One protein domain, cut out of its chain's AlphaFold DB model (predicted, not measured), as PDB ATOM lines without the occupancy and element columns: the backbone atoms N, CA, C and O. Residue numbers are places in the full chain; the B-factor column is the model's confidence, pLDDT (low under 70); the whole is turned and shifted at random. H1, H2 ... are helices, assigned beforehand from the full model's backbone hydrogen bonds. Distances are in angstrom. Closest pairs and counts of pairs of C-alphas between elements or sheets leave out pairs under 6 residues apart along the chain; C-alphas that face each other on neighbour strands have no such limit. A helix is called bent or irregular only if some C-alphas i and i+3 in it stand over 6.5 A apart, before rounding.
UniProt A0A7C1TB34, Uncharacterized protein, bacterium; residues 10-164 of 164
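What this domain is: This is residues 10 to 164 of the 164 residues of an uncharacterized protein of bacterium (UniProt A0A7C1TB34). H3 slants through the core, with H1 and the helical hairpin of H4 and H5 packed on it at steep tilts, and the longest helix, H6, crosses H4 on the side away from H5. Short H2 packs beside the last residues of H1, touching residues 25 to 29 alone, and the long link of residues 125 to 135 spans the other end of the domain from H5 to H6. The printed part has 155 residues with six named helices, H1 to H6 in order, and no named strand; the class is all helix, with mostly crossed packing. It is compact, with a radius of gyration of the C-alphas of 16.3 A and spans of 49 by 35 by 24 A.

Where its parts are: Find C-alpha 13 at (41.238, 4.895, 109.241); from there H1 runs to residue 29, 24.0 A away. H2 is residues 37 to 40. Next look at C-alpha 43, at (59.525, 3.327, 107.924), where H3 begins; it reaches residue 62 over 29.1 A. H3 is irregular, with C-alphas 46 and 49 7.1 A apart, and has a kink of 32 degrees near residue 50. H4, residues 74 to 94, is 28.8 A long, with a kink of 27 degrees near residue 88; it is neither bent nor irregular, but only just: C-alphas 89 and 92 are 6.3 A apart. H5, residues 106 to 124, covers 26.4 A. H6, residues 136 to 162, covers 40.2 A and ends with C-alpha 162 at (66.262, 17.253, 90.039).

How they stand to each other: Begin at the hub helices, H3 and H4, which touch three others each. H3 touches H5 with residues 43 to 50 alone, at a steep tilt of 56 degrees, the same way; the closest C-alphas, of Thr 46 and Gly 115, are 4.6 A apart. H3 touches H1 at 46 degrees, a steep tilt, opposite ways, closest at C-alphas of Phe 15 and Val 51, 5.3 A. The hairpin H4 and H5 has a shallow tilt of 18 degrees, opposite ways, with C-alphas of Thr 85 and Ala 109 closest at 5.4 A. H4 touches H6 at a steep tilt of 41 degrees, closest at C-alphas of Cys 87 and Ala 150, 6.2 A. H2 touches H1, with C-alphas of Lys 29 and Arg 40 closest at 6.0 A. H5 and H6 are apart. In H1 and H5 every O i to N i+4 pair is within hydrogen-bond range; H3 has 12 of 16, H4 13 of 17 and H6 22 of 23, while H2 is too short for such a pair.

The domain as a whole: The two C-alphas farthest apart, of Pro 33 and Ala 136, are 51.8 A apart. The printed part has no cut and ends at Arg 164, the chain's last residue. The links H3 to H4, H4 to H5 and H5 to H6 are long, 11 residues each. The model's mean pLDDT over the printed part is 85.8; look for values under 70 at residues 125 to 130 and 159 to 164.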
ATOM      1  N   LEU A  10      40.385   6.426 100.591       93.31
ATOM      2  CA  LEU A  10      41.100   7.534 101.238       93.31
ATOM      3  C   LEU A  10      40.526   7.931 102.608       93.31
ATOM      4  O   LEU A  10      41.118   8.729 103.324       93.31
ATOM      5  N   ARG A  11      39.342   7.428 102.965       91.75
ATOM      6  CA  ARG A  11      38.719   7.643 104.279       91.75
ATOM      7  C   ARG A  11      38.848   6.426 105.192       91.75
ATOM      8  O   ARG A  11      38.216   6.397 106.245       91.75
ATOM      9  N   GLU A  12      39.602   5.410 104.778       92.19
ATOM     10  CA  GLU A  12      39.929   4.296 105.660       92.19
ATOM     11  C   GLU A  12      40.792   4.794 106.825       92.19
ATOM     12  O   GLU A  12      41.798   5.464 106.582       92.19
ATOM     13  N   PRO A  13      40.460   4.457 108.083       92.44
ATOM     14  CA  PRO A  13      41.238   4.895 109.241       92.44
ATOM     15  C   PRO A  13      42.717   4.519 109.133       92.44
ATOM     16  O   PRO A  13      43.584   5.329 109.449       92.44
ATOM     17  N   LEU A  14      43.006   3.317 108.617       92.75
ATOM     18  CA  LEU A  14      44.379   2.859 108.422       92.75
ATOM     19  C   LEU A  14      45.127   3.691 107.372       92.75
ATOM     20  O   LEU A  14      46.295   3.996 107.578       92.75
ATOM     21  N   PHE A  15      44.459   4.083 106.283       94.25
ATOM     22  CA  PHE A  15      45.049   4.974 105.282       94.25
ATOM     23  C   PHE A  15      45.406   6.323 105.906       94.25
ATOM     24  O   PHE A  15      46.527   6.792 105.753       94.25
ATOM     25  N   VAL A  16      44.457   6.933 106.625       95.19
ATOM     26  CA  VAL A  16      44.644   8.255 107.234       95.19
ATOM     27  C   VAL A  16      45.776   8.215 108.255       95.19
ATOM     28  O   VAL A  16      46.649   9.078 108.228       95.19
ATOM     29  N   LEU A  17      45.801   7.188 109.109       95.56
ATOM     30  CA  LEU A  17      46.872   6.994 110.080       95.56
ATOM     31  C   LEU A  17      48.222   6.792 109.384       95.56
ATOM     32  O   LEU A  17      49.178   7.485 109.712       95.56
ATOM     33  N   ALA A  18      48.307   5.892 108.402       94.69
ATOM     34  CA  ALA A  18      49.554   5.624 107.692       94.69
ATOM     35  C   ALA A  18      50.066   6.859 106.934       94.69
ATOM     36  O   ALA A  18      51.258   7.149 106.976       94.69
ATOM     37  N   ALA A  19      49.172   7.621 106.301       94.56
ATOM     38  CA  ALA A  19      49.513   8.866 105.623       94.56
ATOM     39  C   ALA A  19      50.000   9.932 106.616       94.56
ATOM     40  O   ALA A  19      51.000  10.596 106.356       94.56
ATOM     41  N   ALA A  20      49.344  10.063 107.774       95.06
ATOM     42  CA  ALA A  20      49.765  10.988 108.822       95.06
ATOM     43  C   ALA A  20      51.152  10.623 109.374       95.06
ATOM     44  O   ALA A  20      52.012  11.494 109.489       95.06
ATOM     45  N   VAL A  21      51.400   9.336 109.648       94.62
ATOM     46  CA  VAL A  21      52.716   8.852 110.095       94.62
ATOM     47  C   VAL A  21      53.766   9.054 109.002       94.62
ATOM     48  O   VAL A  21      54.880   9.459 109.312       94.62
ATOM     49  N   TYR A  22      53.430   8.834 107.729       92.56
ATOM     50  CA  TYR A  22      54.354   9.052 106.617       92.56
ATOM     51  C   TYR A  22      54.770  10.522 106.508       92.56
ATOM     52  O   TYR A  22      55.962  10.818 106.472       92.56
ATOM     53  N   VAL A  23      53.807  11.451 106.520       92.81
ATOM     54  CA  VAL A  23      54.089  12.896 106.490       92.81
ATOM     55  C   VAL A  23      54.900  13.309 107.717       92.81
ATOM     56  O   VAL A  23      55.903  14.007 107.581       92.81
ATOM     57  N   GLY A  24      54.522  12.820 108.901       92.56
ATOM     58  CA  GLY A  24      55.277  13.038 110.132       92.56
ATOM     59  C   GLY A  24      56.718  12.536 110.025       92.56
ATOM     60  O   GLY A  24      57.638  13.259 110.390       92.56
ATOM     61  N   ASN A  25      56.931  11.348 109.453       90.88
ATOM     62  CA  ASN A  25      58.260  10.786 109.231       90.88
ATOM     63  C   ASN A  25      59.087  11.647 108.268       90.88
ATOM     64  O   ASN A  25      60.250  11.916 108.541       90.88
ATOM     65  N   VAL A  26      58.500  12.121 107.163       87.94
ATOM     66  CA  VAL A  26      59.195  13.001 106.208       87.94
ATOM     67  C   VAL A  26      59.674  14.281 106.892       87.94
ATOM     68  O   VAL A  26      60.844  14.632 106.758       87.94
ATOM     69  N   VAL A  27      58.816  14.936 107.678       88.25
ATOM     70  CA  VAL A  27      59.195  16.143 108.434       88.25
ATOM     71  C   VAL A  27      60.255  15.814 109.488       88.25
ATOM     72  O   VAL A  27      61.260  16.514 109.601       88.25
ATOM     73  N   TRP A  28      60.072  14.719 110.227       87.00
ATOM     74  CA  TRP A  28      60.976  14.297 111.293       87.00
ATOM     75  C   TRP A  28      62.374  13.937 110.777       87.00
ATOM     76  O   TRP A  28      63.355  14.239 111.448       87.00
ATOM     77  N   LYS A  29      62.514  13.349 109.579       84.75
ATOM     78  CA  LYS A  29      63.817  12.975 108.988       84.75
ATOM     79  C   LYS A  29      64.808  14.142 108.892       84.75
ATOM     80  O   LYS A  29      66.016  13.897 108.927       84.75
ATOM     81  N   HIS A  30      64.321  15.380 108.807       81.88
ATOM     82  CA  HIS A  30      65.161  16.581 108.814       81.88
ATOM     83  C   HIS A  30      65.799  16.873 110.181       81.88
ATOM     84  O   HIS A  30      66.857  17.488 110.233       81.88
ATOM     85  N   PHE A  31      65.190  16.397 111.269       84.69
ATOM     86  CA  PHE A  31      65.630  16.623 112.650       84.69
ATOM     87  C   PHE A  31      66.102  15.339 113.350       84.69
ATOM     88  O   PHE A  31      66.639  15.392 114.453       84.69
ATOM     89  N   ALA A  32      65.888  14.178 112.727       77.06
ATOM     90  CA  ALA A  32      66.168  12.880 113.316       77.06
ATOM     91  C   ALA A  32      67.676  12.648 113.508       77.06
ATOM     92  O   ALA A  32      68.432  12.826 112.542       77.06
ATOM     93  N   PRO A  33      68.104  12.155 114.684       80.94
ATOM     94  CA  PRO A  33      69.489  11.766 114.906       80.94
ATOM     95  C   PRO A  33      69.898  10.590 113.999       80.94
ATOM     96  O   PRO A  33      69.062   9.860 113.453       80.94
ATOM     97  N   ALA A  34      71.206  10.462 113.763       76.75
ATOM     98  CA  ALA A  34      71.767   9.552 112.758       76.75
ATOM     99  C   ALA A  34      71.565   8.060 113.085       76.75
ATOM    100  O   ALA A  34      71.586   7.229 112.181       76.75
ATOM    101  N   ASP A  35      71.335   7.729 114.352       84.31
ATOM    102  CA  ASP A  35      71.095   6.382 114.876       84.31
ATOM    103  C   ASP A  35      69.658   5.878 114.650       84.31
ATOM    104  O   ASP A  35      69.386   4.685 114.790       84.31
ATOM    105  N   ALA A  36      68.731   6.746 114.230       81.94
ATOM    106  CA  ALA A  36      67.345   6.390 113.924       81.94
ATOM    107  C   ALA A  36      67.190   5.683 112.555       81.94
ATOM    108  O   ALA A  36      66.354   6.069 111.729       81.94
ATOM    109  N   THR A  37      67.979   4.634 112.303       83.69
ATOM    110  CA  THR A  37      68.096   3.942 111.005       83.69
ATOM    111  C   THR A  37      66.752   3.455 110.470       83.69
ATOM    112  O   THR A  37      66.444   3.669 109.302       83.69
ATOM    113  N   PHE A  38      65.895   2.866 111.312       83.56
ATOM    114  CA  PHE A  38      64.582   2.389 110.863       83.56
ATOM    115  C   PHE A  38      63.670   3.530 110.386       83.56
ATOM    116  O   PHE A  38      63.085   3.440 109.310       83.56
ATOM    117  N   ALA A  39      63.566   4.620 111.152       82.00
ATOM    118  CA  ALA A  39      62.724   5.759 110.781       82.00
ATOM    119  C   ALA A  39      63.219   6.421 109.481       82.00
ATOM    120  O   ALA A  39      62.422   6.789 108.610       82.00
ATOM    121  N   ARG A  40      64.545   6.523 109.327       80.50
ATOM    122  CA  ARG A  40      65.197   7.154 108.175       80.50
ATOM    123  C   ARG A  40      65.150   6.297 106.911       80.50
ATOM    124  O   ARG A  40      64.880   6.863 105.850       80.50
ATOM    125  N   CYS A  41      65.351   4.988 107.024       82.62
ATOM    126  CA  CYS A  41      65.404   4.069 105.889       82.62
ATOM    127  C   CYS A  41      64.032   3.421 105.646       82.62
ATOM    128  O   CYS A  41      63.333   3.847 104.741       82.62
ATOM    129  N   TYR A  42      63.573   2.536 106.533       87.56
ATOM    130  CA  TYR A  42      62.512   1.562 106.229       87.56
ATOM    131  C   TYR A  42      61.076   1.946 106.617       87.56
ATOM    132  O   TYR A  42      60.112   1.327 106.155       87.56
ATOM    133  N   LEU A  43      60.877   2.942 107.489       90.25
ATOM    134  CA  LEU A  43      59.525   3.327 107.924       90.25
ATOM    135  C   LEU A  43      58.683   3.853 106.751       90.25
ATOM    136  O   LEU A  43      57.485   3.587 106.685       90.25
ATOM    137  N   GLY A  44      59.304   4.575 105.814       90.25
ATOM    138  CA  GLY A  44      58.623   5.030 104.598       90.25
ATOM    139  C   GLY A  44      58.116   3.855 103.763       90.25
ATOM    140  O   GLY A  44      56.946   3.831 103.382       90.25
ATOM    141  N   ASP A  45      58.964   2.851 103.574       90.38
ATOM    142  CA  ASP A  45      58.667   1.676 102.756       90.38
ATOM    143  C   ASP A  45      57.598   0.803 103.410       90.38
ATOM    144  O   ASP A  45      56.617   0.405 102.782       90.38
ATOM    145  N   THR A  46      57.675   0.633 104.728       92.62
ATOM    146  CA  THR A  46      56.644  -0.077 105.494       92.62
ATOM    147  C   THR A  46      55.273   0.604 105.384       92.62
ATOM    148  O   THR A  46      54.239  -0.060 105.348       92.62
ATOM    149  N   LEU A  47      55.226   1.933 105.290       93.25
ATOM    150  CA  LEU A  47      53.976   2.687 105.127       93.25
ATOM    151  C   LEU A  47      53.498   2.763 103.676       93.25
ATOM    152  O   LEU A  47      52.348   3.140 103.433       93.25
ATOM    153  N   CYS A  48      54.333   2.364 102.717       92.69
ATOM    154  CA  CYS A  48      54.062   2.532 101.302       92.69
ATOM    155  C   CYS A  48      52.778   1.822 100.868       92.69
ATOM    156  O   CYS A  48      51.856   2.471 100.388       92.69
ATOM    157  N   LEU A  49      52.645   0.509 101.077       93.06
ATOM    158  CA  LEU A  49      51.418  -0.200 100.689       93.06
ATOM    159  C   LEU A  49      50.168   0.235 101.483       93.06
ATOM    160  O   LEU A  49      49.131   0.436 100.845       93.06
ATOM    161  N   PRO A  50      50.220   0.446 102.814       93.25
ATOM    162  CA  PRO A  50      49.103   1.027 103.564       93.25
ATOM    163  C   PRO A  50      48.569   2.351 102.993       93.25
ATOM    164  O   PRO A  50      47.361   2.589 103.034       93.25
ATOM    165  N   VAL A  51      49.443   3.194 102.432       93.94
ATOM    166  CA  VAL A  51      49.076   4.481 101.817       93.94
ATOM    167  C   VAL A  51      48.686   4.321 100.345       93.94
ATOM    168  O   VAL A  51      47.655   4.831  99.902       93.94
ATOM    169  N   CYS A  52      49.486   3.602  99.564       92.69
ATOM    170  CA  CYS A  52      49.307   3.483  98.125       92.69
ATOM    171  C   CYS A  52      48.100   2.619  97.769       92.69
ATOM    172  O   CYS A  52      47.353   2.993  96.872       92.69
ATOM    173  N   VAL A  53      47.846   1.501  98.458       93.56
ATOM    174  CA  VAL A  53      46.741   0.595  98.097       93.56
ATOM    175  C   VAL A  53      45.387   1.324  98.081       93.56
ATOM    176  O   VAL A  53      44.713   1.278  97.050       93.56
ATOM    177  N   PRO A  54      44.966   2.053  99.133       93.56
ATOM    178  CA  PRO A  54      43.677   2.745  99.129       93.56
ATOM    179  C   PRO A  54      43.583   3.829  98.048       93.56
ATOM    180  O   PRO A  54      42.541   3.954  97.400       93.56
ATOM    181  N   LEU A  55      44.673   4.565  97.807       93.56
ATOM    182  CA  LEU A  55      44.763   5.585  96.760       93.56
ATOM    183  C   LEU A  55      44.643   4.982  95.356       93.56
ATOM    184  O   LEU A  55      43.837   5.429  94.542       93.56
ATOM    185  N   LEU A  56      45.414   3.937  95.080       93.12
ATOM    186  CA  LEU A  56      45.453   3.268  93.787       93.12
ATOM    187  C   LEU A  56      44.129   2.571  93.472       93.12
ATOM    188  O   LEU A  56      43.626   2.679  92.357       93.12
ATOM    189  N   LEU A  57      43.509   1.922  94.456       92.81
ATOM    190  CA  LEU A  57      42.194   1.313  94.267       92.81
ATOM    191  C   LEU A  57      41.091   2.354  94.060       92.81
ATOM    192  O   LEU A  57      40.156   2.100  93.300       92.81
ATOM    193  N   TRP A  58      41.205   3.526  94.689       93.25
ATOM    194  CA  TRP A  58      40.304   4.646  94.432       93.25
ATOM    195  C   TRP A  58      40.450   5.162  93.001       93.25
ATOM    196  O   TRP A  58      39.448   5.347  92.313       93.25
ATOM    197  N   LEU A  59      41.682   5.315  92.515       92.62
ATOM    198  CA  LEU A  59      41.951   5.692  91.127       92.62
ATOM    199  C   LEU A  59      41.416   4.646  90.141       92.62
ATOM    200  O   LEU A  59      40.759   5.014  89.170       92.62
ATOM    201  N   GLN A  60      41.610   3.351  90.409       91.56
ATOM    202  CA  GLN A  60      41.036   2.272  89.594       91.56
ATOM    203  C   GLN A  60      39.503   2.289  89.592       91.56
ATOM    204  O   GLN A  60      38.875   1.959  88.587       91.56
ATOM    205  N   ARG A  61      38.882   2.656  90.719       91.00
ATOM    206  CA  ARG A  61      37.429   2.813  90.814       91.00
ATOM    207  C   ARG A  61      36.948   3.993  89.973       91.00
ATOM    208  O   ARG A  61      35.961   3.860  89.256       91.00
ATOM    209  N   ARG A  62      37.667   5.119  90.020       91.38
ATOM    210  CA  ARG A  62      37.382   6.327  89.230       91.38
ATOM    211  C   ARG A  62      37.573   6.116  87.729       91.38
ATOM    212  O   ARG A  62      36.789   6.651  86.959       91.38
ATOM    213  N   SER A  63      38.557   5.317  87.320       88.50
ATOM    214  CA  SER A  63      38.806   4.980  85.912       88.50
ATOM    215  C   SER A  63      37.927   3.843  85.377       88.50
ATOM    216  O   SER A  63      38.075   3.446  84.226       88.50
ATOM    217  N   GLY A  64      37.035   3.276  86.200       87.25
ATOM    218  CA  GLY A  64      36.162   2.163  85.812       87.25
ATOM    219  C   GLY A  64      36.859   0.798  85.712       87.25
ATOM    220  O   GLY A  64      36.198  -0.208  85.454       87.25
ATOM    221  N   VAL A  65      38.168   0.725  85.976       88.94
ATOM    222  CA  VAL A  65      38.953  -0.524  85.998       88.94
ATOM    223  C   VAL A  65      38.503  -1.442  87.141       88.94
ATOM    224  O   VAL A  65      38.521  -2.669  87.010       88.94
ATOM    225  N   ARG A  66      38.071  -0.858  88.264       89.12
ATOM    226  CA  ARG A  66      37.517  -1.571  89.422       89.12
ATOM    227  C   ARG A  66      36.015  -1.307  89.545       89.12
ATOM    228  O   ARG A  66      35.578  -0.180  89.763       89.12
ATOM    229  N   GLY A  67      35.219  -2.372  89.451       86.81
ATOM    230  CA  GLY A  67      33.753  -2.306  89.486       86.81
ATOM    231  C   GLY A  67      33.107  -2.417  90.873       86.81
ATOM    232  O   GLY A  67      31.884  -2.394  90.960       86.81
ATOM    233  N   HIS A  68      33.889  -2.566  91.947       87.31
ATOM    234  CA  HIS A  68      33.372  -2.819  93.297       87.31
ATOM    235  C   HIS A  68      34.088  -2.000  94.376       87.31
ATOM    236  O   HIS A  68      35.280  -1.705  94.266       87.31
ATOM    237  N   ASP A  69      33.357  -1.747  95.463       89.56
ATOM    238  CA  ASP A  69      33.817  -1.020  96.656       89.56
ATOM    239  C   ASP A  69      34.066  -1.968  97.850       89.56
ATOM    240  O   ASP A  69      33.992  -1.570  99.009       89.56
ATOM    241  N   LEU A  70      34.309  -3.255  97.575       88.94
ATOM    242  CA  LEU A  70      34.778  -4.218  98.584       88.94
ATOM    243  C   LEU A  70      36.228  -3.911  98.998       88.94
ATOM    244  O   LEU A  70      36.942  -3.276  98.209       88.94
ATOM    245  N   PRO A  71      36.680  -4.381 100.172       89.50
ATOM    246  CA  PRO A  71      38.088  -4.395 100.563       89.50
ATOM    247  C   PRO A  71      39.036  -4.947  99.478       89.50
ATOM    248  O   PRO A  71      38.614  -5.647  98.547       89.50
ATOM    249  N   PRO A  72      40.336  -4.598  99.530       89.81
ATOM    250  CA  PRO A  72      41.330  -5.143  98.614       89.81
ATOM    251  C   PRO A  72      41.381  -6.667  98.709       89.81
ATOM    252  O   PRO A  72      41.586  -7.240  99.777       89.81
ATOM    253  N   SER A  73      41.253  -7.335  97.566       87.50
ATOM    254  CA  SER A  73      41.469  -8.776  97.509       87.50
ATOM    255  C   SER A  73      42.950  -9.111  97.700       87.50
ATOM    256  O   SER A  73      43.836  -8.327  97.350       87.50
ATOM    257  N   ARG A  74      43.244 -10.337  98.155       88.06
ATOM    258  CA  ARG A  74      44.630 -10.840  98.266       88.06
ATOM    259  C   ARG A  74      45.409 -10.708  96.952       88.06
ATOM    260  O   ARG A  74      46.595 -10.408  96.971       88.06
ATOM    261  N   ARG A  75      44.735 -10.891  95.809       87.75
ATOM    262  CA  ARG A  75      45.336 -10.748  94.471       87.75
ATOM    263  C   ARG A  75      45.696  -9.301  94.143       87.75
ATOM    264  O   ARG A  75      46.701  -9.070  93.487       87.75
ATOM    265  N   GLU A  76      44.887  -8.340  94.581       89.62
ATOM    266  CA  GLU A  76      45.166  -6.917  94.367       89.62
ATOM    267  C   GLU A  76      46.308  -6.433  95.254       89.62
ATOM    268  O   GLU A  76      47.172  -5.713  94.766       89.62
ATOM    269  N   LEU A  77      46.365  -6.886  96.511       91.75
ATOM    270  CA  LEU A  77      47.506  -6.624  97.393       91.75
ATOM    271  C   LEU A  77      48.794  -7.211  96.818       91.75
ATOM    272  O   LEU A  77      49.780  -6.494  96.684       91.75
ATOM    273  N   LEU A  78      48.764  -8.487  96.419       91.75
ATOM    274  CA  LEU A  78      49.919  -9.152  95.819       91.75
ATOM    275  C   LEU A  78      50.352  -8.464  94.519       91.75
ATOM    276  O   LEU A  78      51.537  -8.236  94.316       91.75
ATOM    277  N   GLY A  79      49.401  -8.106  93.652       91.69
ATOM    278  CA  GLY A  79      49.689  -7.429  92.390       91.69
ATOM    279  C   GLY A  79      50.304  -6.044  92.585       91.69
ATOM    280  O   GLY A  79      51.246  -5.704  91.880       91.69
ATOM    281  N   LEU A  80      49.811  -5.260  93.549       92.12
ATOM    282  CA  LEU A  80      50.375  -3.946  93.866       92.12
ATOM    283  C   LEU A  80      51.743  -4.047  94.545       92.12
ATOM    284  O   LEU A  80      52.622  -3.254  94.227       92.12
ATOM    285  N   TRP A  81      51.947  -5.035  95.420       94.56
ATOM    286  CA  TRP A  81      53.263  -5.325  95.987       94.56
ATOM    287  C   TRP A  81      54.270  -5.695  94.895       94.56
ATOM    288  O   TRP A  81      55.315  -5.063  94.797       94.56
ATOM    289  N   LEU A  82      53.927  -6.648  94.021       93.88
ATOM    290  CA  LEU A  82      54.776  -7.034  92.891       93.88
ATOM    291  C   LEU A  82      55.055  -5.852  91.963       93.88
ATOM    292  O   LEU A  82      56.188  -5.694  91.523       93.88
ATOM    293  N   LEU A  83      54.049  -5.019  91.682       91.56
ATOM    294  CA  LEU A  83      54.225  -3.809  90.883       91.56
ATOM    295  C   LEU A  83      55.277  -2.890  91.510       91.56
ATOM    296  O   LEU A  83      56.175  -2.448  90.801       91.56
ATOM    297  N   TRP A  84      55.192  -2.632  92.817       90.69
ATOM    298  CA  TRP A  84      56.150  -1.783  93.528       90.69
ATOM    299  C   TRP A  84      57.556  -2.373  93.530       90.69
ATOM    300  O   TRP A  84      58.494  -1.696  93.113       90.69
ATOM    301  N   THR A  85      57.685  -3.647  93.902       91.75
ATOM    302  CA  THR A  85      58.960  -4.371  93.900       91.75
ATOM    303  C   THR A  85      59.598  -4.348  92.514       91.75
ATOM    304  O   THR A  85      60.762  -4.005  92.372       91.75
ATOM    305  N   VAL A  86      58.840  -4.638  91.453       91.19
ATOM    306  CA  VAL A  86      59.366  -4.584  90.082       91.19
ATOM    307  C   VAL A  86      59.758  -3.161  89.688       91.19
ATOM    308  O   VAL A  86      60.800  -2.977  89.063       91.19
ATOM    309  N   CYS A  87      58.963  -2.149  90.036       88.50
ATOM    310  CA  CYS A  87      59.283  -0.767  89.684       88.50
ATOM    311  C   CYS A  87      60.578  -0.296  90.351       88.50
ATOM    312  O   CYS A  87      61.447   0.219  89.653       88.50
ATOM    313  N   PHE A  88      60.722  -0.482  91.661       86.88
ATOM    314  CA  PHE A  88      61.829   0.100  92.420       86.88
ATOM    315  C   PHE A  88      63.065  -0.792  92.496       86.88
ATOM    316  O   PHE A  88      64.167  -0.280  92.333       86.88
ATOM    317  N   GLU A  89      62.903  -2.110  92.608       90.31
ATOM    318  CA  GLU A  89      64.047  -3.022  92.720       90.31
ATOM    319  C   GLU A  89      64.598  -3.448  91.369       90.31
ATOM    320  O   GLU A  89      65.785  -3.743  91.229       90.31
ATOM    321  N   TRP A  90      63.739  -3.499  90.349       88.62
ATOM    322  CA  TRP A  90      64.124  -4.076  89.070       88.62
ATOM    323  C   TRP A  90      64.248  -3.054  87.949       88.62
ATOM    324  O   TRP A  90      65.287  -2.977  87.294       88.62
ATOM    325  N   LEU A  91      63.197  -2.270  87.714       87.81
ATOM    326  CA  LEU A  91      63.152  -1.309  86.618       87.81
ATOM    327  C   LEU A  91      63.933  -0.039  86.939       87.81
ATOM    328  O   LEU A  91      64.683   0.414  86.081       87.81
ATOM    329  N   GLY A  92      63.807   0.511  88.148       86.38
ATOM    330  CA  GLY A  92      64.477   1.746  88.563       86.38
ATOM    331  C   GLY A  92      65.987   1.728  88.289       86.38
ATOM    332  O   GLY A  92      66.449   2.526  87.473       86.38
ATOM    333  N   PRO A  93      66.745   0.764  88.846       85.94
ATOM    334  CA  PRO A  93      68.190   0.653  88.633       85.94
ATOM    335  C   PRO A  93      68.593   0.411  87.170       85.94
ATOM    336  O   PRO A  93      69.718   0.702  86.771       85.94
ATOM    337  N   ARG A  94      67.687  -0.139  86.350       87.56
ATOM    338  CA  ARG A  94      67.932  -0.463  84.932       87.56
ATOM    339  C   ARG A  94      67.489   0.631  83.970       87.56
ATOM    340  O   ARG A  94      67.867   0.598  82.801       87.56
ATOM    341  N   LEU A  95      66.699   1.587  84.444       87.00
ATOM    342  CA  LEU A  95      66.174   2.706  83.674       87.00
ATOM    343  C   LEU A  95      66.679   4.021  84.281       87.00
ATOM    344  O   LEU A  95      65.876   4.813  84.783       87.00
ATOM    345  N   PRO A  96      67.991   4.316  84.189       80.44
ATOM    346  CA  PRO A  96      68.574   5.530  84.764       80.44
ATOM    347  C   PRO A  96      67.986   6.819  84.167       80.44
ATOM    348  O   PRO A  96      68.029   7.868  84.798       80.44
ATOM    349  N   LEU A  97      67.385   6.744  82.972       81.12
ATOM    350  CA  LEU A  97      66.640   7.853  82.366       81.12
ATOM    351  C   LEU A  97      65.389   8.254  83.161       81.12
ATOM    352  O   LEU A  97      64.965   9.408  83.088       81.12
ATOM    353  N   LEU A  98      64.776   7.308  83.877       78.88
ATOM    354  CA  LEU A  98      63.579   7.536  84.683       78.88
ATOM    355  C   LEU A  98      63.909   7.603  86.176       78.88
ATOM    356  O   LEU A  98      63.350   8.436  86.873       78.88
ATOM    357  N   ALA A  99      64.838   6.786  86.668       79.19
ATOM    358  CA  ALA A  99      65.206   6.761  88.081       79.19
ATOM    359  C   ALA A  99      66.733   6.857  88.265       79.19
ATOM    360  O   ALA A  99      67.384   5.873  88.625       79.19
ATOM    361  N   PRO A 100      67.339   8.027  87.986       77.94
ATOM    362  CA  PRO A 100      68.779   8.204  88.137       77.94
ATOM    363  C   PRO A 100      69.188   8.017  89.603       77.94
ATOM    364  O   PRO A 100      68.617   8.638  90.497       77.94
ATOM    365  N   GLY A 101      70.179   7.155  89.847       79.25
ATOM    366  CA  GLY A 101      70.686   6.872  91.193       79.25
ATOM    367  C   GLY A 101      69.833   5.908  92.025       79.25
ATOM    368  O   GLY A 101      70.122   5.735  93.206       79.25
ATOM    369  N   ALA A 102      68.811   5.272  91.440       82.38
ATOM    370  CA  ALA A 102      68.082   4.204  92.115       82.38
ATOM    371  C   ALA A 102      68.995   2.990  92.347       82.38
ATOM    372  O   ALA A 102      69.626   2.478  91.421       82.38
ATOM    373  N   VAL A 103      69.039   2.528  93.593       85.31
ATOM    374  CA  VAL A 103      69.768   1.332  94.024       85.31
ATOM    375  C   VAL A 103      68.729   0.295  94.420       85.31
ATOM    376  O   VAL A 103      67.751   0.649  95.068       85.31
ATOM    377  N   SER A 104      68.926  -0.959  94.012       86.25
ATOM    378  CA  SER A 104      68.074  -2.042  94.504       86.25
ATOM    379  C   SER A 104      68.488  -2.407  95.925       86.25
ATOM    380  O   SER A 104      69.661  -2.705  96.167       86.25
ATOM    381  N   ASP A 105      67.519  -2.423  96.829       88.00
ATOM    382  CA  ASP A 105      67.610  -2.993  98.161       88.00
ATOM    383  C   ASP A 105      66.454  -3.999  98.359       88.00
ATOM    384  O   ASP A 105      65.303  -3.617  98.581       88.00
ATOM    385  N   PRO A 106      66.726  -5.317  98.335       89.44
ATOM    386  CA  PRO A 106      65.709  -6.333  98.605       89.44
ATOM    387  C   PRO A 106      64.980  -6.158  99.948       89.44
ATOM    388  O   PRO A 106      63.868  -6.676 100.109       89.44
ATOM    389  N   TRP A 107      65.572  -5.449 100.916       91.06
ATOM    390  CA  TRP A 107      64.920  -5.135 102.185       91.06
ATOM    391  C   TRP A 107      63.747  -4.169 102.024       91.06
ATOM    392  O   TRP A 107      62.765  -4.306 102.757       91.06
ATOM    393  N   ASP A 108      63.768  -3.295 101.020       89.44
ATOM    394  CA  ASP A 108      62.652  -2.396 100.715       89.44
ATOM    395  C   ASP A 108      61.443  -3.206 100.235       89.44
ATOM    396  O   ASP A 108      60.319  -3.012 100.705       89.44
ATOM    397  N   ALA A 109      61.673  -4.227  99.402       91.62
ATOM    398  CA  ALA A 109      60.629  -5.155  98.971       91.62
ATOM    399  C   ALA A 109      59.971  -5.899 100.147       91.62
ATOM    400  O   ALA A 109      58.751  -6.121 100.142       91.62
ATOM    401  N   LEU A 110      60.762  -6.275 101.158       93.62
ATOM    402  CA  LEU A 110      60.267  -6.891 102.390       93.62
ATOM    403  C   LEU A 110      59.522  -5.887 103.274       93.62
ATOM    404  O   LEU A 110      58.481  -6.237 103.834       93.62
ATOM    405  N   ALA A 111      59.991  -4.643 103.363       92.88
ATOM    406  CA  ALA A 111      59.307  -3.579 104.087       92.88
ATOM    407  C   ALA A 111      57.929  -3.285 103.467       92.88
ATOM    408  O   ALA A 111      56.919  -3.291 104.181       92.88
ATOM    409  N   TYR A 112      57.849  -3.162 102.133       92.19
ATOM    410  CA  TYR A 112      56.577  -3.062 101.410       92.19
ATOM    411  C   TYR A 112      55.670  -4.250 101.754       92.19
ATOM    412  O   TYR A 112      54.500  -4.055 102.091       92.19
ATOM    413  N   ALA A 113      56.205  -5.477 101.708       93.94
ATOM    414  CA  ALA A 113      55.450  -6.696 102.000       93.94
ATOM    415  C   ALA A 113      54.883  -6.696 103.425       93.94
ATOM    416  O   ALA A 113      53.709  -7.017 103.612       93.94
ATOM    417  N   ALA A 114      55.683  -6.307 104.421       95.06
ATOM    418  CA  ALA A 114      55.273  -6.252 105.820       95.06
ATOM    419  C   ALA A 114      54.119  -5.260 106.029       95.06
ATOM    420  O   ALA A 114      53.092  -5.612 106.617       95.06
ATOM    421  N   GLY A 115      54.240  -4.054 105.470       93.00
ATOM    422  CA  GLY A 115      53.182  -3.045 105.487       93.00
ATOM    423  C   GLY A 115      51.902  -3.510 104.800       93.00
ATOM    424  O   GLY A 115      50.800  -3.378 105.340       93.00
ATOM    425  N   GLY A 116      52.040  -4.100 103.611       92.94
ATOM    426  CA  GLY A 116      50.921  -4.632 102.838       92.94
ATOM    427  C   GLY A 116      50.221  -5.798 103.522       92.94
ATOM    428  O   GLY A 116      48.994  -5.872 103.486       92.94
ATOM    429  N   LEU A 117      50.970  -6.685 104.180       94.19
ATOM    430  CA  LEU A 117      50.419  -7.798 104.945       94.19
ATOM    431  C   LEU A 117      49.645  -7.289 106.159       94.19
ATOM    432  O   LEU A 117      48.504  -7.700 106.361       94.19
ATOM    433  N   PHE A 118      50.226  -6.365 106.928       93.69
ATOM    434  CA  PHE A 118      49.553  -5.755 108.072       93.69
ATOM    435  C   PHE A 118      48.237  -5.090 107.651       93.69
ATOM    436  O   PHE A 118      47.180  -5.368 108.225       93.69
ATOM    437  N   ALA A 119      48.277  -4.274 106.596       91.81
ATOM    438  CA  ALA A 119      47.089  -3.612 106.077       91.81
ATOM    439  C   ALA A 119      46.067  -4.608 105.519       91.81
ATOM    440  O   ALA A 119      44.872  -4.506 105.800       91.81
ATOM    441  N   GLY A 120      46.537  -5.627 104.801       90.19
ATOM    442  CA  GLY A 120      45.711  -6.711 104.295       90.19
ATOM    443  C   GLY A 120      44.966  -7.442 105.405       90.19
ATOM    444  O   GLY A 120      43.765  -7.657 105.278       90.19
ATOM    445  N   LEU A 121      45.633  -7.775 106.512       90.50
ATOM    446  CA  LEU A 121      45.004  -8.422 107.667       90.50
ATOM    447  C   LEU A 121      43.976  -7.509 108.347       90.50
ATOM    448  O   LEU A 121      42.898  -7.978 108.717       90.50
ATOM    449  N   ALA A 122      44.273  -6.214 108.474       89.44
ATOM    450  CA  ALA A 122      43.342  -5.233 109.028       89.44
ATOM    451  C   ALA A 122      42.068  -5.102 108.174       89.44
ATOM    452  O   ALA A 122      40.961  -5.097 108.710       89.44
ATOM    453  N   TRP A 123      42.203  -5.072 106.846       88.00
ATOM    454  CA  TRP A 123      41.066  -4.970 105.929       88.00
ATOM    455  C   TRP A 123      40.316  -6.297 105.742       88.00
ATOM    456  O   TRP A 123      39.091  -6.282 105.649       88.00
ATOM    457  N   CYS A 124      41.004  -7.447 105.772       77.00
ATOM    458  CA  CYS A 124      40.374  -8.775 105.689       77.00
ATOM    459  C   CYS A 124      39.405  -9.036 106.845       77.00
ATOM    460  O   CYS A 124      38.407  -9.722 106.654       77.00
ATOM    461  N   ARG A 125      39.665  -8.476 108.035       66.38
ATOM    462  CA  ARG A 125      38.755  -8.577 109.189       66.38
ATOM    463  C   ARG A 125      37.392  -7.932 108.953       66.38
ATOM    464  O   ARG A 125      36.457  -8.225 109.688       66.38
ATOM    465  N   SER A 126      37.284  -7.069 107.948       62.59
ATOM    466  CA  SER A 126      36.040  -6.386 107.613       62.59
ATOM    467  C   SER A 126      35.206  -7.156 106.579       62.59
ATOM    468  O   SER A 126      34.063  -6.788 106.339       62.59
ATOM    469  N   ASP A 127      35.723  -8.230 105.964       60.34
ATOM    470  CA  ASP A 127      35.124  -8.780 104.746       60.34
ATOM    471  C   ASP A 127      34.401 -10.127 104.910       60.34
ATOM    472  O   ASP A 127      34.871 -11.055 105.565       60.34
ATOM    473  N   GLY A 128      33.258 -10.228 104.224       53.50
ATOM    474  CA  GLY A 128      32.445 -11.439 104.062       53.50
ATOM    475  C   GLY A 128      31.929 -11.630 102.628       53.50
ATOM    476  O   GLY A 128      30.986 -12.388 102.413       53.50
ATOM    477  N   GLY A 129      32.483 -10.914 101.638       60.34
ATOM    478  CA  GLY A 129      32.025 -10.967 100.247       60.34
ATOM    479  C   GLY A 129      33.135 -11.288  99.249       60.34
ATOM    480  O   GLY A 129      34.153 -10.610  99.199       60.34
ATOM    481  N   SER A 130      32.911 -12.279  98.386       67.75
ATOM    482  CA  SER A 130      33.779 -12.512  97.227       67.75
ATOM    483  C   SER A 130      33.561 -11.421  96.166       67.75
ATOM    484  O   SER A 130      32.408 -11.091  95.866       67.75
ATOM    485  N   PRO A 131      34.628 -10.862  95.564       71.75
ATOM    486  CA  PRO A 131      34.482  -9.914  94.470       71.75
ATOM    487  C   PRO A 131      33.860 -10.588  93.236       71.75
ATOM    488  O   PRO A 131      34.111 -11.771  92.986       71.75
ATOM    489  N   PRO A 132      33.060  -9.854  92.444       75.38
ATOM    490  CA  PRO A 132      32.502 -10.376  91.201       75.38
ATOM    491  C   PRO A 132      33.613 -10.709  90.194       75.38
ATOM    492  O   PRO A 132      34.686 -10.100  90.200       75.38
ATOM    493  N   ALA A 133      33.349 -11.671  89.308       77.38
ATOM    494  CA  ALA A 133      34.287 -12.035  88.252       77.38
ATOM    495  C   ALA A 133      34.561 -10.835  87.324       77.38
ATOM    496  O   ALA A 133      33.640 -10.183  86.840       77.38
ATOM    497  N   SER A 134      35.841 -10.550  87.065       77.50
ATOM    498  CA  SER A 134      36.254  -9.472  86.161       77.50
ATOM    499  C   SER A 134      35.988  -9.837  84.697       77.50
ATOM    500  O   SER A 134      36.314 -10.957  84.283       77.50
ATOM    501  N   SER A 135      35.518  -8.886  83.890       80.25
ATOM    502  CA  SER A 135      35.393  -9.062  82.435       80.25
ATOM    503  C   SER A 135      36.758  -9.038  81.725       80.25
ATOM    504  O   SER A 135      37.758  -8.574  82.278       80.25
ATOM    505  N   ALA A 136      36.826  -9.530  80.481       76.75
ATOM    506  CA  ALA A 136      38.058  -9.486  79.681       76.75
ATOM    507  C   ALA A 136      38.559  -8.047  79.448       76.75
ATOM    508  O   ALA A 136      39.753  -7.788  79.600       76.75
ATOM    509  N   GLY A 137      37.648  -7.100  79.189       77.19
ATOM    510  CA  GLY A 137      37.982  -5.678  79.040       77.19
ATOM    511  C   GLY A 137      38.562  -5.059  80.315       77.19
ATOM    512  O   GLY A 137      39.541  -4.320  80.255       77.19
ATOM    513  N   GLN A 138      38.043  -5.434  81.491       80.38
ATOM    514  CA  GLN A 138      38.613  -5.003  82.774       80.38
ATOM    515  C   GLN A 138      40.018  -5.570  83.002       80.38
ATOM    516  O   GLN A 138      40.879  -4.873  83.534       80.38
ATOM    517  N   ARG A 139      40.283  -6.819  82.588       77.62
ATOM    518  CA  ARG A 139      41.628  -7.413  82.680       77.62
ATOM    519  C   ARG A 139      42.639  -6.677  81.803       77.62
ATOM    520  O   ARG A 139      43.734  -6.402  82.276       77.62
ATOM    521  N   LEU A 140      42.267  -6.332  80.570       81.50
ATOM    522  CA  LEU A 140      43.136  -5.565  79.675       81.50
ATOM    523  C   LEU A 140      43.412  -4.163  80.247       81.50
ATOM    524  O   LEU A 140      44.564  -3.755  80.362       81.50
ATOM    525  N   GLY A 141      42.360  -3.480  80.716       85.06
ATOM    526  CA  GLY A 141      42.472  -2.160  81.339       85.06
ATOM    527  C   GLY A 141      43.359  -2.145  82.587       85.06
ATOM    528  O   GLY A 141      44.053  -1.162  82.828       85.06
ATOM    529  N   ARG A 142      43.408  -3.245  83.355       84.50
ATOM    530  CA  ARG A 142      44.301  -3.380  84.519       84.50
ATOM    531  C   ARG A 142      45.780  -3.325  84.144       84.50
ATOM    532  O   ARG A 142      46.536  -2.674  84.856       84.50
ATOM    533  N   TRP A 143      46.191  -3.969  83.053       82.12
ATOM    534  CA  TRP A 143      47.591  -3.959  82.615       82.12
ATOM    535  C   TRP A 143      48.018  -2.590  82.096       82.12
ATOM    536  O   TRP A 143      49.058  -2.083  82.507       82.12
ATOM    537  N   SER A 144      47.186  -1.954  81.266       86.81
ATOM    538  CA  SER A 144      47.428  -0.581  80.806       86.81
ATOM    539  C   SER A 144      47.514   0.393  81.981       86.81
ATOM    540  O   SER A 144      48.386   1.257  82.012       86.81
ATOM    541  N   TRP A 145      46.647   0.222  82.981       91.88
ATOM    542  CA  TRP A 145      46.658   1.040  84.188       91.88
ATOM    543  C   TRP A 145      47.912   0.802  85.039       91.88
ATOM    544  O   TRP A 145      48.535   1.760  85.483       91.88
ATOM    545  N   ALA A 146      48.327  -0.454  85.228       87.44
ATOM    546  CA  ALA A 146      49.547  -0.785  85.963       87.44
ATOM    547  C   ALA A 146      50.795  -0.199  85.285       87.44
ATOM    548  O   ALA A 146      51.640   0.378  85.964       87.44
ATOM    549  N   LEU A 147      50.874  -0.275  83.952       87.56
ATOM    550  CA  LEU A 147      51.945   0.345  83.175       87.56
ATOM    551  C   LEU A 147      51.944   1.870  83.330       87.56
ATOM    552  O   LEU A 147      52.994   2.459  83.574       87.56
ATOM    553  N   ALA A 148      50.777   2.510  83.229       90.00
ATOM    554  CA  ALA A 148      50.655   3.953  83.409       90.00
ATOM    555  C   ALA A 148      51.118   4.395  84.806       90.00
ATOM    556  O   ALA A 148      51.837   5.385  84.929       90.00
ATOM    557  N   VAL A 149      50.766   3.639  85.851       89.06
ATOM    558  CA  VAL A 149      51.245   3.898  87.215       89.06
ATOM    559  C   VAL A 149      52.749   3.700  87.328       89.06
ATOM    560  O   VAL A 149      53.413   4.579  87.868       89.06
ATOM    561  N   ALA A 150      53.300   2.609  86.791       86.88
ATOM    562  CA  ALA A 150      54.743   2.371  86.798       86.88
ATOM    563  C   ALA A 150      55.507   3.537  86.151       86.88
ATOM    564  O   ALA A 150      56.436   4.081  86.743       86.88
ATOM    565  N   LEU A 151      55.064   3.979  84.970       87.25
ATOM    566  CA  LEU A 151      55.665   5.108  84.262       87.25
ATOM    567  C   LEU A 151      55.536   6.415  85.045       87.25
ATOM    568  O   LEU A 151      56.512   7.157  85.141       87.25
ATOM    569  N   ALA A 152      54.364   6.700  85.616       87.81
ATOM    570  CA  ALA A 152      54.141   7.911  86.400       87.81
ATOM    571  C   ALA A 152      55.030   7.952  87.653       87.81
ATOM    572  O   ALA A 152      55.655   8.972  87.930       87.81
ATOM    573  N   VAL A 153      55.125   6.835  88.378       85.19
ATOM    574  CA  VAL A 153      55.934   6.713  89.596       85.19
ATOM    575  C   VAL A 153      57.421   6.856  89.285       85.19
ATOM    576  O   VAL A 153      58.100   7.669  89.913       85.19
ATOM    577  N   LEU A 154      57.922   6.130  88.283       83.19
ATOM    578  CA  LEU A 154      59.322   6.239  87.874       83.19
ATOM    579  C   LEU A 154      59.640   7.655  87.372       83.19
ATOM    580  O   LEU A 154      60.667   8.215  87.730       83.19
ATOM    581  N   SER A 155      58.732   8.293  86.630       80.81
ATOM    582  CA  SER A 155      58.928   9.677  86.176       80.81
ATOM    583  C   SER A 155      58.930  10.689  87.328       80.81
ATOM    584  O   SER A 155      59.692  11.653  87.294       80.81
ATOM    585  N   ALA A 156      58.116  10.481  88.366       81.19
ATOM    586  CA  ALA A 156      58.125  11.326  89.559       81.19
ATOM    587  C   ALA A 156      59.454  11.225  90.325       81.19
ATOM    588  O   ALA A 156      59.927  12.231  90.856       81.19
ATOM    589  N   TYR A 157      60.095  10.049  90.320       73.31
ATOM    590  CA  TYR A 157      61.430   9.861  90.893       73.31
ATOM    591  C   TYR A 157      62.465  10.767  90.218       73.31
ATOM    592  O   TYR A 157      63.240  11.437  90.899       73.31
ATOM    593  N   ARG A 158      62.424  10.871  88.883       74.94
ATOM    594  CA  ARG A 158      63.268  11.806  88.125       74.94
ATOM    595  C   ARG A 158      63.095  13.249  88.586       74.94
ATOM    596  O   ARG A 158      64.082  13.954  88.751       74.94
ATOM    597  N   ILE A 159      61.851  13.692  88.772       69.88
ATOM    598  CA  ILE A 159      61.552  15.069  89.185       69.88
ATOM    599  C   ILE A 159      62.110  15.321  90.586       69.88
ATOM    600  O   ILE A 159      62.786  16.320  90.801       69.88
ATOM    601  N   ALA A 160      61.895  14.395  91.521       66.56
ATOM    602  CA  ALA A 160      62.432  14.509  92.873       66.56
ATOM    603  C   ALA A 160      63.971  14.537  92.898       66.56
ATOM    604  O   ALA A 160      64.549  15.248  93.715       66.56
ATOM    605  N   ALA A 161      64.632  13.812  91.991       63.06
ATOM    606  CA  ALA A 161      66.088  13.824  91.853       63.06
ATOM    607  C   ALA A 161      66.644  15.147  91.293       63.06
ATOM    608  O   ALA A 161      67.790  15.468  91.571       63.06
ATOM    609  N   ILE A 162      65.854  15.924  90.541       64.06
ATOM    610  CA  ILE A 162      66.262  17.253  90.039       64.06
ATOM    611  C   ILE A 162      66.315  18.295  91.167       64.06
ATOM    612  O   ILE A 162      67.077  19.252  91.080       64.06
ATOM    613  N   PHE A 163      65.498  18.126  92.211       56.16
ATOM    614  CA  PHE A 163      65.404  19.060  93.341       56.16
ATOM    615  C   PHE A 163      66.234  18.642  94.568       56.16
ATOM    616  O   PHE A 163      66.141  19.304  95.604       56.16
ATOM    617  N   ARG A 164      66.995  17.544  94.477       54.38
ATOM    618  CA  ARG A 164      68.017  17.166  95.465       54.38
ATOM    619  C   ARG A 164      69.343  17.826  95.125       54.38
ATOM    620  O   ARG A 164      70.035  18.204  96.093       54.38
TER     621      ARG A 164